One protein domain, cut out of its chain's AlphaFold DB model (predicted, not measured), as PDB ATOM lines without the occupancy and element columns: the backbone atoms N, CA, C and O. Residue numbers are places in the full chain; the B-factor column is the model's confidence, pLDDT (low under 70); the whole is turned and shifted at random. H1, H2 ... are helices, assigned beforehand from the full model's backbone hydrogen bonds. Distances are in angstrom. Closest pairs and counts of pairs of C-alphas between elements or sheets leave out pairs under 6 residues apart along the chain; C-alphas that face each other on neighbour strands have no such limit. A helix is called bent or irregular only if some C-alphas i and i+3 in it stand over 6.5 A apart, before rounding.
ATOM      1  N   ASN A   3     110.432  94.889 130.168       54.53
ATOM      2  CA  ASN A   3     109.490  96.004 129.986       54.53
ATOM      3  C   ASN A   3     108.109  95.558 129.462       54.53
ATOM      4  O   ASN A   3     107.122  96.277 129.630       54.53
ATOM      5  N   ASP A   4     108.017  94.359 128.881       62.41
ATOM      6  CA  ASP A   4     106.768  93.841 128.310       62.41
ATOM      7  C   ASP A   4     105.821  93.291 129.390       62.41
ATOM      8  O   ASP A   4     104.601  93.341 129.234       62.41
ATOM      9  N   VAL A   5     106.357  92.813 130.520       63.38
ATOM     10  CA  VAL A   5     105.543  92.246 131.609       63.38
ATOM     11  C   VAL A   5     104.793  93.348 132.351       63.38
ATOM     12  O   VAL A   5     103.592  93.227 132.577       63.38
ATOM     13  N   TRP A   6     105.470  94.455 132.669       60.44
ATOM     14  CA  TRP A   6     104.832  95.602 133.318       60.44
ATOM     15  C   TRP A   6     103.819  96.289 132.406       60.44
ATOM     16  O   TRP A   6     102.735  96.635 132.872       60.44
ATOM     17  N   SER A   7     104.114  96.389 131.108       63.94
ATOM     18  CA  SER A   7     103.150  96.896 130.124       63.94
ATOM     19  C   SER A   7     101.899  96.014 130.079       63.94
ATOM     20  O   SER A   7     100.797  96.530 130.187       63.94
ATOM     21  N   SER A   8     102.039  94.681 130.097       64.88
ATOM     22  CA  SER A   8     100.885  93.769 130.134       64.88
ATOM     23  C   SER A   8     100.064  93.840 131.433       64.88
ATOM     24  O   SER A   8      98.859  93.570 131.402       64.88
ATOM     25  N   VAL A   9     100.684  94.164 132.576       62.03
ATOM     26  CA  VAL A   9      99.976  94.366 133.857       62.03
ATOM     27  C   VAL A   9      99.233  95.705 133.867       62.03
ATOM     28  O   VAL A   9      98.098  95.768 134.339       62.03
ATOM     29  N   LEU A  10      99.824  96.760 133.301       64.12
ATOM     30  CA  LEU A  10      99.128  98.035 133.112       64.12
ATOM     31  C   LEU A  10      98.009  97.935 132.064       64.12
ATOM     32  O   LEU A  10      96.936  98.483 132.286       64.12
ATOM     33  N   ASP A  11      98.195  97.161 130.996       67.75
ATOM     34  CA  ASP A  11      97.185  96.958 129.947       67.75
ATOM     35  C   ASP A  11      95.999  96.098 130.417       67.75
ATOM     36  O   ASP A  11      94.908  96.150 129.845       67.75
ATOM     37  N   THR A  12      96.182  95.295 131.473       69.62
ATOM     38  CA  THR A  12      95.087  94.528 132.094       69.62
ATOM     39  C   THR A  12      94.273  95.343 133.099       69.62
ATOM     40  O   THR A  12      93.160  94.935 133.452       69.62
ATOM     41  N   LEU A  13      94.762  96.514 133.518       64.94
ATOM     42  CA  LEU A  13      93.974  97.496 134.256       64.94
ATOM     43  C   LEU A  13      93.103  98.272 133.265       64.94
ATOM     44  O   LEU A  13      93.553  99.177 132.573       64.94
ATOM     45  N   THR A  14      91.823  97.912 133.188       74.38
ATOM     46  CA  THR A  14      90.866  98.609 132.322       74.38
ATOM     47  C   THR A  14      90.744 100.085 132.723       74.38
ATOM     48  O   THR A  14      90.802 100.406 133.910       74.38
ATOM     49  N   GLU A  15      90.485 100.990 131.770       58.91
ATOM     50  CA  GLU A  15      90.244 102.427 132.042       58.91
ATOM     51  C   GLU A  15      89.197 102.660 133.148       58.91
ATOM     52  O   GLU A  15      89.285 103.610 133.920       58.91
ATOM     53  N   SER A  16      88.234 101.745 133.303       49.88
ATOM     54  CA  SER A  16      87.234 101.786 134.377       49.88
ATOM     55  C   SER A  16      87.802 101.559 135.789       49.88
ATOM     56  O   SER A  16      87.172 101.963 136.762       49.88
ATOM     57  N   GLN A  17      88.937 100.864 135.923       61.84
ATOM     58  CA  GLN A  17      89.672 100.708 137.186       61.84
ATOM     59  C   GLN A  17      90.530 101.945 137.464       61.84
ATOM     60  O   GLN A  17      90.587 102.387 138.610       61.84
ATOM     61  N   LEU A  18      91.111 102.550 136.418       60.22
ATOM     62  CA  LEU A  18      91.837 103.819 136.523       60.22
ATOM     63  C   LEU A  18      90.921 104.979 136.944       60.22
ATOM     64  O   LEU A  18      91.260 105.711 137.865       60.22
ATOM     65  N   ASN A  19      89.717 105.086 136.376       57.12
ATOM     66  CA  ASN A  19      88.748 106.118 136.775       57.12
ATOM     67  C   ASN A  19      88.172 105.917 138.191       57.12
ATOM     68  O   ASN A  19      87.596 106.835 138.757       57.12
ATOM     69  N   ARG A  20      88.328 104.735 138.805       54.09
ATOM     70  CA  ARG A  20      87.948 104.500 140.216       54.09
ATOM     71  C   ARG A  20      89.045 104.894 141.213       54.09
ATOM     72  O   ARG A  20      88.790 104.899 142.417       54.09
ATOM     73  N   LEU A  21      90.240 105.239 140.731       52.53
ATOM     74  CA  LEU A  21      91.378 105.706 141.530       52.53
ATOM     75  C   LEU A  21      91.375 107.233 141.758       52.53
ATOM     76  O   LEU A  21      92.373 107.769 142.227       52.53
ATOM     77  N   GLU A  22      90.266 107.938 141.501       54.56
ATOM     78  CA  GLU A  22      90.132 109.381 141.796       54.56
ATOM     79  C   GLU A  22      90.214 109.713 143.298       54.56
ATOM     80  O   GLU A  22      90.440 110.858 143.681       54.56
ATOM     81  N   ASN A  23      90.092 108.713 144.177       62.66
ATOM     82  CA  ASN A  23      90.445 108.891 145.578       62.66
ATOM     83  C   ASN A  23      91.970 108.924 145.726       62.66
ATOM     84  O   ASN A  23      92.613 107.871 145.673       62.66
ATOM     85  N   GLU A  24      92.532 110.106 146.008       65.06
ATOM     86  CA  GLU A  24      93.962 110.290 146.315       65.06
ATOM     87  C   GLU A  24      94.478 109.243 147.312       65.06
ATOM     88  O   GLU A  24      95.569 108.708 147.141       65.06
ATOM     89  N   ALA A  25      93.676 108.867 148.312       63.88
ATOM     90  CA  ALA A  25      94.048 107.852 149.295       63.88
ATOM     91  C   ALA A  25      94.260 106.451 148.685       63.88
ATOM     92  O   ALA A  25      95.142 105.709 149.123       63.88
ATOM     93  N   PHE A  26      93.474 106.073 147.673       67.38
ATOM     94  CA  PHE A  26      93.592 104.773 147.013       67.38
ATOM     95  C   PHE A  26      94.778 104.758 146.040       67.38
ATOM     96  O   PHE A  26      95.538 103.789 146.025       67.38
ATOM     97  N   LEU A  27      95.003 105.864 145.321       73.56
ATOM     98  CA  LEU A  27      96.172 106.040 144.457       73.56
ATOM     99  C   LEU A  27      97.475 106.023 145.276       73.56
ATOM    100  O   LEU A  27      98.409 105.307 144.930       73.56
ATOM    101  N   GLN A  28      97.513 106.729 146.410       73.12
ATOM    102  CA  GLN A  28      98.655 106.727 147.333       73.12
ATOM    103  C   GLN A  28      98.915 105.336 147.925       73.12
ATOM    104  O   GLN A  28     100.065 104.914 148.040       73.12
ATOM    105  N   CYS A  29      97.860 104.581 148.251       70.44
ATOM    106  CA  CYS A  29      97.995 103.201 148.713       70.44
ATOM    107  C   CYS A  29      98.582 102.293 147.616       70.44
ATOM    108  O   CYS A  29      99.550 101.576 147.862       70.44
ATOM    109  N   ALA A  30      98.057 102.378 146.390       71.94
ATOM    110  CA  ALA A  30      98.534 101.592 145.254       71.94
ATOM    111  C   ALA A  30      99.989 101.923 144.884       71.94
ATOM    112  O   ALA A  30     100.800 101.014 144.712       71.94
ATOM    113  N   ILE A  31     100.350 103.210 144.841       80.50
ATOM    114  CA  ILE A  31     101.726 103.664 144.597       80.50
ATOM    115  C   ILE A  31     102.669 103.096 145.657       80.50
ATOM    116  O   ILE A  31     103.746 102.615 145.319       80.50
ATOM    117  N   ARG A  32     102.261 103.087 146.927       76.75
ATOM    118  CA  ARG A  32     103.099 102.601 148.028       76.75
ATOM    119  C   ARG A  32     103.274 101.082 148.015       76.75
ATOM    120  O   ARG A  32     104.372 100.597 148.276       76.75
ATOM    121  N   VAL A  33     102.234 100.331 147.644       80.31
ATOM    122  CA  VAL A  33     102.335  98.879 147.403       80.31
ATOM    123  C   VAL A  33     103.277  98.595 146.234       80.31
ATOM    124  O   VAL A  33     104.158  97.742 146.352       80.31
ATOM    125  N   LEU A  34     103.150  99.343 145.136       82.75
ATOM    126  CA  LEU A  34     104.025  99.199 143.973       82.75
ATOM    127  C   LEU A  34     105.474  99.546 144.318       82.75
ATOM    128  O   LEU A  34     106.357  98.757 144.002       82.75
ATOM    129  N   GLN A  35     105.717 100.649 145.030       86.00
ATOM    130  CA  GLN A  35     107.046 101.051 145.497       86.00
ATOM    131  C   GLN A  35     107.675  99.994 146.402       86.00
ATOM    132  O   GLN A  35     108.825  99.626 146.181       86.00
ATOM    133  N   ASN A  36     106.928  99.450 147.365       80.44
ATOM    134  CA  ASN A  36     107.433  98.385 148.230       80.44
ATOM    135  C   ASN A  36     107.742  97.113 147.430       80.44
ATOM    136  O   ASN A  36     108.791  96.508 147.640       80.44
ATOM    137  N   SER A  37     106.895  96.745 146.462       83.62
ATOM    138  CA  SER A  37     107.175  95.608 145.576       83.62
ATOM    139  C   SER A  37     108.433  95.837 144.729       83.62
ATOM    140  O   SER A  37     109.246  94.928 144.571       83.62
ATOM    141  N   LEU A  38     108.643  97.066 144.248       85.50
ATOM    142  CA  LEU A  38     109.798  97.451 143.440       85.50
ATOM    143  C   LEU A  38     111.075  97.451 144.278       85.50
ATOM    144  O   LEU A  38     112.092  96.951 143.819       85.50
ATOM    145  N   ILE A  39     111.014  97.937 145.520       84.38
ATOM    146  CA  ILE A  39     112.135  97.907 146.467       84.38
ATOM    147  C   ILE A  39     112.523  96.465 146.791       84.38
ATOM    148  O   ILE A  39     113.705  96.138 146.725       84.38
ATOM    149  N   VAL A  40     111.554  95.590 147.079       80.62
ATOM    150  CA  VAL A  40     111.828  94.164 147.324       80.62
ATOM    151  C   VAL A  40     112.443  93.517 146.082       80.62
ATOM    152  O   VAL A  40     113.452  92.827 146.184       80.62
ATOM    153  N   THR A  41     111.909  93.806 144.895       81.12
ATOM    154  CA  THR A  41     112.428  93.261 143.630       81.12
ATOM    155  C   THR A  41     113.849  93.757 143.333       81.12
ATOM    156  O   THR A  41     114.715  92.960 142.983       81.12
ATOM    157  N   LEU A  42     114.126  95.050 143.526       80.62
ATOM    158  CA  LEU A  42     115.456  95.644 143.342       80.62
ATOM    159  C   LEU A  42     116.469  95.131 144.370       80.62
ATOM    160  O   LEU A  42     117.637  94.936 144.031       80.62
ATOM    161  N   PHE A  43     116.033  94.902 145.609       80.44
ATOM    162  CA  PHE A  43     116.873  94.338 146.663       80.44
ATOM    163  C   PHE A  43     117.262  92.891 146.353       80.44
ATOM    164  O   PHE A  43     118.426  92.526 146.502       80.44
ATOM    165  N   LEU A  44     116.322  92.080 145.865       75.50
ATOM    166  CA  LEU A  44     116.611  90.712 145.431       75.50
ATOM    167  C   LEU A  44     117.538  90.692 144.206       75.50
ATOM    168  O   LEU A  44     118.483  89.909 144.167       75.50
ATOM    169  N   TYR A  45     117.328  91.604 143.252       81.69
ATOM    170  CA  TYR A  45     118.134  91.687 142.031       81.69
ATOM    171  C   TYR A  45     119.569  92.179 142.283       81.69
ATOM    172  O   TYR A  45     120.507  91.700 141.659       81.69
ATOM    173  N   SER A  46     119.766  93.115 143.218       79.19
ATOM    174  CA  SER A  46     121.092  93.697 143.495       79.19
ATOM    175  C   SER A  46     122.036  92.763 144.259       79.19
ATOM    176  O   SER A  46     123.230  93.039 144.321       79.19
ATOM    177  N   ASN A  47     121.520  91.689 144.862       78.50
ATOM    178  CA  ASN A  47     122.306  90.775 145.696       78.50
ATOM    179  C   ASN A  47     122.651  89.444 145.003       78.50
ATOM    180  O   ASN A  47     123.050  88.510 145.695       78.50
ATOM    181  N   ASP A  48     122.474  89.334 143.675       81.19
ATOM    182  CA  ASP A  48     122.642  88.084 142.906       81.19
ATOM    183  C   ASP A  48     121.931  86.884 143.568       81.19
ATOM    184  O   ASP A  48     122.372  85.737 143.473       81.19
ATOM    185  N   TYR A  49     120.830  87.145 144.285       72.38
ATOM    186  CA  TYR A  49     120.146  86.117 145.054       72.38
ATOM    187  C   TYR A  49     119.260  85.309 144.103       72.38
ATOM    188  O   TYR A  49     118.322  85.870 143.524       72.38
ATOM    189  N   PRO A  50     119.519  84.004 143.909       74.00
ATOM    190  CA  PRO A  50     118.650  83.181 143.091       74.00
ATOM    191  C   PRO A  50     117.274  83.123 143.762       74.00
ATOM    192  O   PRO A  50     117.115  82.606 144.864       74.00
ATOM    193  N   PHE A  51     116.266  83.666 143.080       65.56
ATOM    194  CA  PHE A  51     114.873  83.714 143.542       65.56
ATOM    195  C   PHE A  51     114.315  82.331 143.936       65.56
ATOM    196  O   PHE A  51     113.368  82.238 144.712       65.56
ATOM    197  N   GLU A  52     114.906  81.256 143.408       79.25
ATOM    198  CA  GLU A  52     114.482  79.869 143.616       79.25
ATOM    199  C   GLU A  52     114.773  79.324 145.025       79.25
ATOM    200  O   GLU A  52     114.165  78.323 145.403       79.25
ATOM    201  N   ASP A  53     115.625  79.990 145.813       79.06
ATOM    202  CA  ASP A  53     116.040  79.501 147.137       79.06
ATOM    203  C   ASP A  53     115.323  80.176 148.317       79.06
ATOM    204  O   ASP A  53     115.552  79.784 149.463       79.06
ATOM    205  N   LEU A  54     114.421  81.143 148.086       83.12
ATOM    206  CA  LEU A  54     113.630  81.684 149.194       83.12
ATOM    207  C   LEU A  54     112.646  80.634 149.705       83.12
ATOM    208  O   LEU A  54     111.683  80.246 149.032       83.12
ATOM    209  N   THR A  55     112.853  80.226 150.948       90.06
ATOM    210  CA  THR A  55     111.937  79.333 151.648       90.06
ATOM    211  C   THR A  55     110.613  80.045 151.931       90.06
ATOM    212  O   THR A  55     110.546  81.263 152.105       90.06
ATOM    213  N   GLN A  56     109.523  79.283 152.038       87.00
ATOM    214  CA  GLN A  56     108.208  79.837 152.374       87.00
ATOM    215  C   GLN A  56     108.217  80.617 153.705       87.00
ATOM    216  O   GLN A  56     107.537  81.633 153.830       87.00
ATOM    217  N   SER A  57     109.040  80.202 154.673       87.94
ATOM    218  CA  SER A  57     109.228  80.920 155.937       87.94
ATOM    219  C   SER A  57     109.886  82.291 155.773       87.94
ATOM    220  O   SER A  57     109.592  83.204 156.540       87.94
ATOM    221  N   GLU A  58     110.774  82.471 154.797       87.19
ATOM    222  CA  GLU A  58     111.399  83.774 154.532       87.19
ATOM    223  C   GLU A  58     110.421  84.732 153.860       87.19
ATOM    224  O   GLU A  58     110.377  85.910 154.220       87.19
ATOM    225  N   TRP A  59     109.561  84.214 152.979       83.06
ATOM    226  CA  TRP A  59     108.438  84.971 152.428       83.06
ATOM    227  C   TRP A  59     107.480  85.457 153.514       83.06
ATOM    228  O   TRP A  59     107.161  86.643 153.555       83.06
ATOM    229  N   GLU A  60     107.075  84.580 154.434       85.50
ATOM    230  CA  GLU A  60     106.218  84.971 155.561       85.50
ATOM    231  C   GLU A  60     106.899  86.007 156.469       85.50
ATOM    232  O   GLU A  60     106.244  86.922 156.967       85.50
ATOM    233  N   ARG A  61     108.222  85.927 156.670       86.44
ATOM    234  CA  ARG A  61     108.966  86.943 157.437       86.44
ATOM    235  C   ARG A  61     108.983  88.301 156.737       86.44
ATOM    236  O   ARG A  61     108.803  89.312 157.412       86.44
ATOM    237  N   LEU A  62     109.172  88.333 155.418       83.38
ATOM    238  CA  LEU A  62     109.148  89.573 154.636       83.38
ATOM    239  C   LEU A  62     107.749  90.204 154.601       83.38
ATOM    240  O   LEU A  62     107.630  91.416 154.769       83.38
ATOM    241  N   ASP A  63     106.698  89.398 154.449       81.25
ATOM    242  CA  ASP A  63     105.310  89.878 154.426       81.25
ATOM    243  C   ASP A  63     104.873  90.451 155.786       81.25
ATOM    244  O   ASP A  63     104.305  91.546 155.874       81.25
ATOM    245  N   ASN A  64     105.241  89.770 156.877       82.19
ATOM    246  CA  ASN A  64     105.010  90.269 158.231       82.19
ATOM    247  C   ASN A  64     105.786  91.567 158.501       82.19
ATOM    248  O   ASN A  64     105.211  92.517 159.032       82.19
ATOM    249  N   ALA A  65     107.053  91.647 158.083       84.69
ATOM    250  CA  ALA A  65     107.863  92.856 158.236       84.69
ATOM    251  C   ALA A  65     107.301  94.037 157.424       84.69
ATOM    252  O   ALA A  65     107.244  95.162 157.924       84.69
ATOM    253  N   ALA A  66     106.829  93.796 156.197       79.44
ATOM    254  CA  ALA A  66     106.176  94.814 155.377       79.44
ATOM    255  C   ALA A  66     104.864  95.303 156.013       79.44
ATOM    256  O   ALA A  66     104.594  96.507 156.040       79.44
ATOM    257  N   THR A  67     104.076  94.385 156.576       79.06
ATOM    258  CA  THR A  67     102.832  94.696 157.293       79.06
ATOM    259  C   THR A  67     103.095  95.510 158.561       79.06
ATOM    260  O   THR A  67     102.401  96.493 158.831       79.06
ATOM    261  N   GLU A  68     104.115  95.148 159.337       80.56
ATOM    262  CA  GLU A  68     104.514  95.883 160.537       80.56
ATOM    263  C   GLU A  68     105.038  97.282 160.193       80.56
ATOM    264  O   GLU A  68     104.618  98.263 160.812       80.56
ATOM    265  N   ALA A  69     105.865  97.406 159.152       76.88
ATOM    266  CA  ALA A  69     106.326  98.696 158.651       76.88
ATOM    267  C   ALA A  69     105.149  99.568 158.183       76.88
ATOM    268  O   ALA A  69     105.075 100.746 158.537       76.88
ATOM    269  N   TYR A  70     104.187  99.000 157.453       74.81
ATOM    270  CA  TYR A  70     102.977  99.705 157.024       74.81
ATOM    271  C   TYR A  70     102.167 100.230 158.215       74.81
ATOM    272  O   TYR A  70     101.884 101.426 158.288       74.81
ATOM    273  N   ASN A  71     101.868  99.369 159.189       73.69
ATOM    274  CA  ASN A  71     101.118  99.747 160.386       73.69
ATOM    275  C   ASN A  71     101.870 100.771 161.250       73.69
ATOM    276  O   ASN A  71     101.255 101.687 161.793       73.69
ATOM    277  N   THR A  72     103.196 100.661 161.336       76.50
ATOM    278  CA  THR A  72     104.048 101.602 162.079       76.50
ATOM    279  C   THR A  72     104.092 102.967 161.402       76.50
ATOM    280  O   THR A  72     103.996 103.996 162.071       76.50
ATOM    281  N   THR A  73     104.182 103.000 160.069       69.75
ATOM    282  CA  THR A  73     104.231 104.275 159.340       69.75
ATOM    283  C   THR A  73     102.865 104.960 159.314       69.75
ATOM    284  O   THR A  73     102.792 106.178 159.450       69.75
ATOM    285  N   LEU A  74     101.776 104.192 159.218       61.41
ATOM    286  CA  LEU A  74     100.415 104.722 159.344       61.41
ATOM    287  C   LEU A  74     100.022 105.087 160.782       61.41
ATOM    288  O   LEU A  74      99.084 105.853 160.978       61.41
ATOM    289  N   GLY A  75     100.693 104.519 161.785       55.06
ATOM    290  CA  GLY A  75     100.407 104.774 163.196       55.06
ATOM    291  C   GLY A  75     100.988 106.086 163.730       55.06
ATOM    292  O   GLY A  75     100.458 106.616 164.705       55.06
ATOM    293  N   ASN A  76     102.047 106.613 163.105       59.34
ATOM    294  CA  ASN A  76     102.785 107.781 163.606       59.34
ATOM    295  C   ASN A  76     102.494 109.084 162.858       59.34
ATOM    296  O   ASN A  76     102.555 110.157 163.458       59.34
ATOM    297  N   GLU A  77     102.134 109.021 161.582       51.72
ATOM    298  CA  GLU A  77     101.536 110.172 160.917       51.72
ATOM    299  C   GLU A  77     100.044 110.110 161.200       51.72
ATOM    300  O   GLU A  77      99.425 109.081 160.961       51.72
ATOM    301  N   GLY A  78      99.465 111.177 161.750       55.66
ATOM    302  CA  GLY A  78      98.040 111.290 162.065       55.66
ATOM    303  C   GLY A  78      97.137 111.271 160.828       55.66
ATOM    304  O   GLY A  78      96.302 112.159 160.661       55.66
TER     305      GLY A  78
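What this domain is: This is residues 3 to 78 of the 207 residues of the protein "---NA" of Paramuricea clavata (UniProt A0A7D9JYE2). Four helices make a loose, open model: H3 and H4, the two long ones, pass near each other at their middle parts without touching, and H1 and H2 make an arm that folds back at the first end of H3. H1, H2 and H3 together draw an open C, with H2 as its back and an empty space between H1 and H3. Residues 3 to 9 of H1 stand free at one end of the C, and residues 71 to 78, of which 71 to 76 belong to H4, stand free at the far end of H4. The printed part has 76 residues with four named helices in the order H1, H2, H3, H4 and no named strand; its class is all helix. It is loose, with a radius of gyration of the C-alphas of 15.4 A, and flat in outline, spanning 39 by 38 by 20 A.

Where its parts are: Find C-alpha 3 at (109.490, 96.004, 129.986); from there H1 runs through residues 3 to 12. Next comes H2, residues 15 to 22. H3, residues 24 to 46, begins at C-alpha 24 at (93.962, 110.290, 146.315) and is 31.9 A long from first to last C-alpha. H4, residues 56 to 76, is 30.6 A long and ends at C-alpha 76 at (102.785, 107.781, 163.606).

How they stand to each other: Start at H1, which is apart from H2, H3 and H4. Look next at Leu 21 and Leu 27, whose C-alphas, the closest of H2 and H3, are 5.6 A apart; the two helices are close but not clearly touching. Their lines stand about perpendicular at 72 degrees, only just beyond a steep tilt. H2 and H4 are apart. H3 and H4 are near each other, with 8 pairs of C-alphas within 10 A, the closest at 8.1 A. In the backbone of H1, H3 and H4 every O i to N i+4 pair is within hydrogen-bond range; in H2 it is 1 of 4, beside 3 of 5 O i to N i+3 pairs. H2 is neither bent nor irregular, but only just: C-alphas 19 and 22 are 6.1 A apart.

The domain as a whole: The two C-alphas farthest apart are those of Glu 52 and Gly 78, at 40.0 A. The printed part has no cut. The links from H1 to H2 and from H2 to H3 are tight, and the one from H3 to H4, 9 residues, is short. In the B-factor column the mean pLDDT of the printed part is 72.6; look for values under 70 at residues 3 to 13, 15 to 26, 51 and 73 to 78.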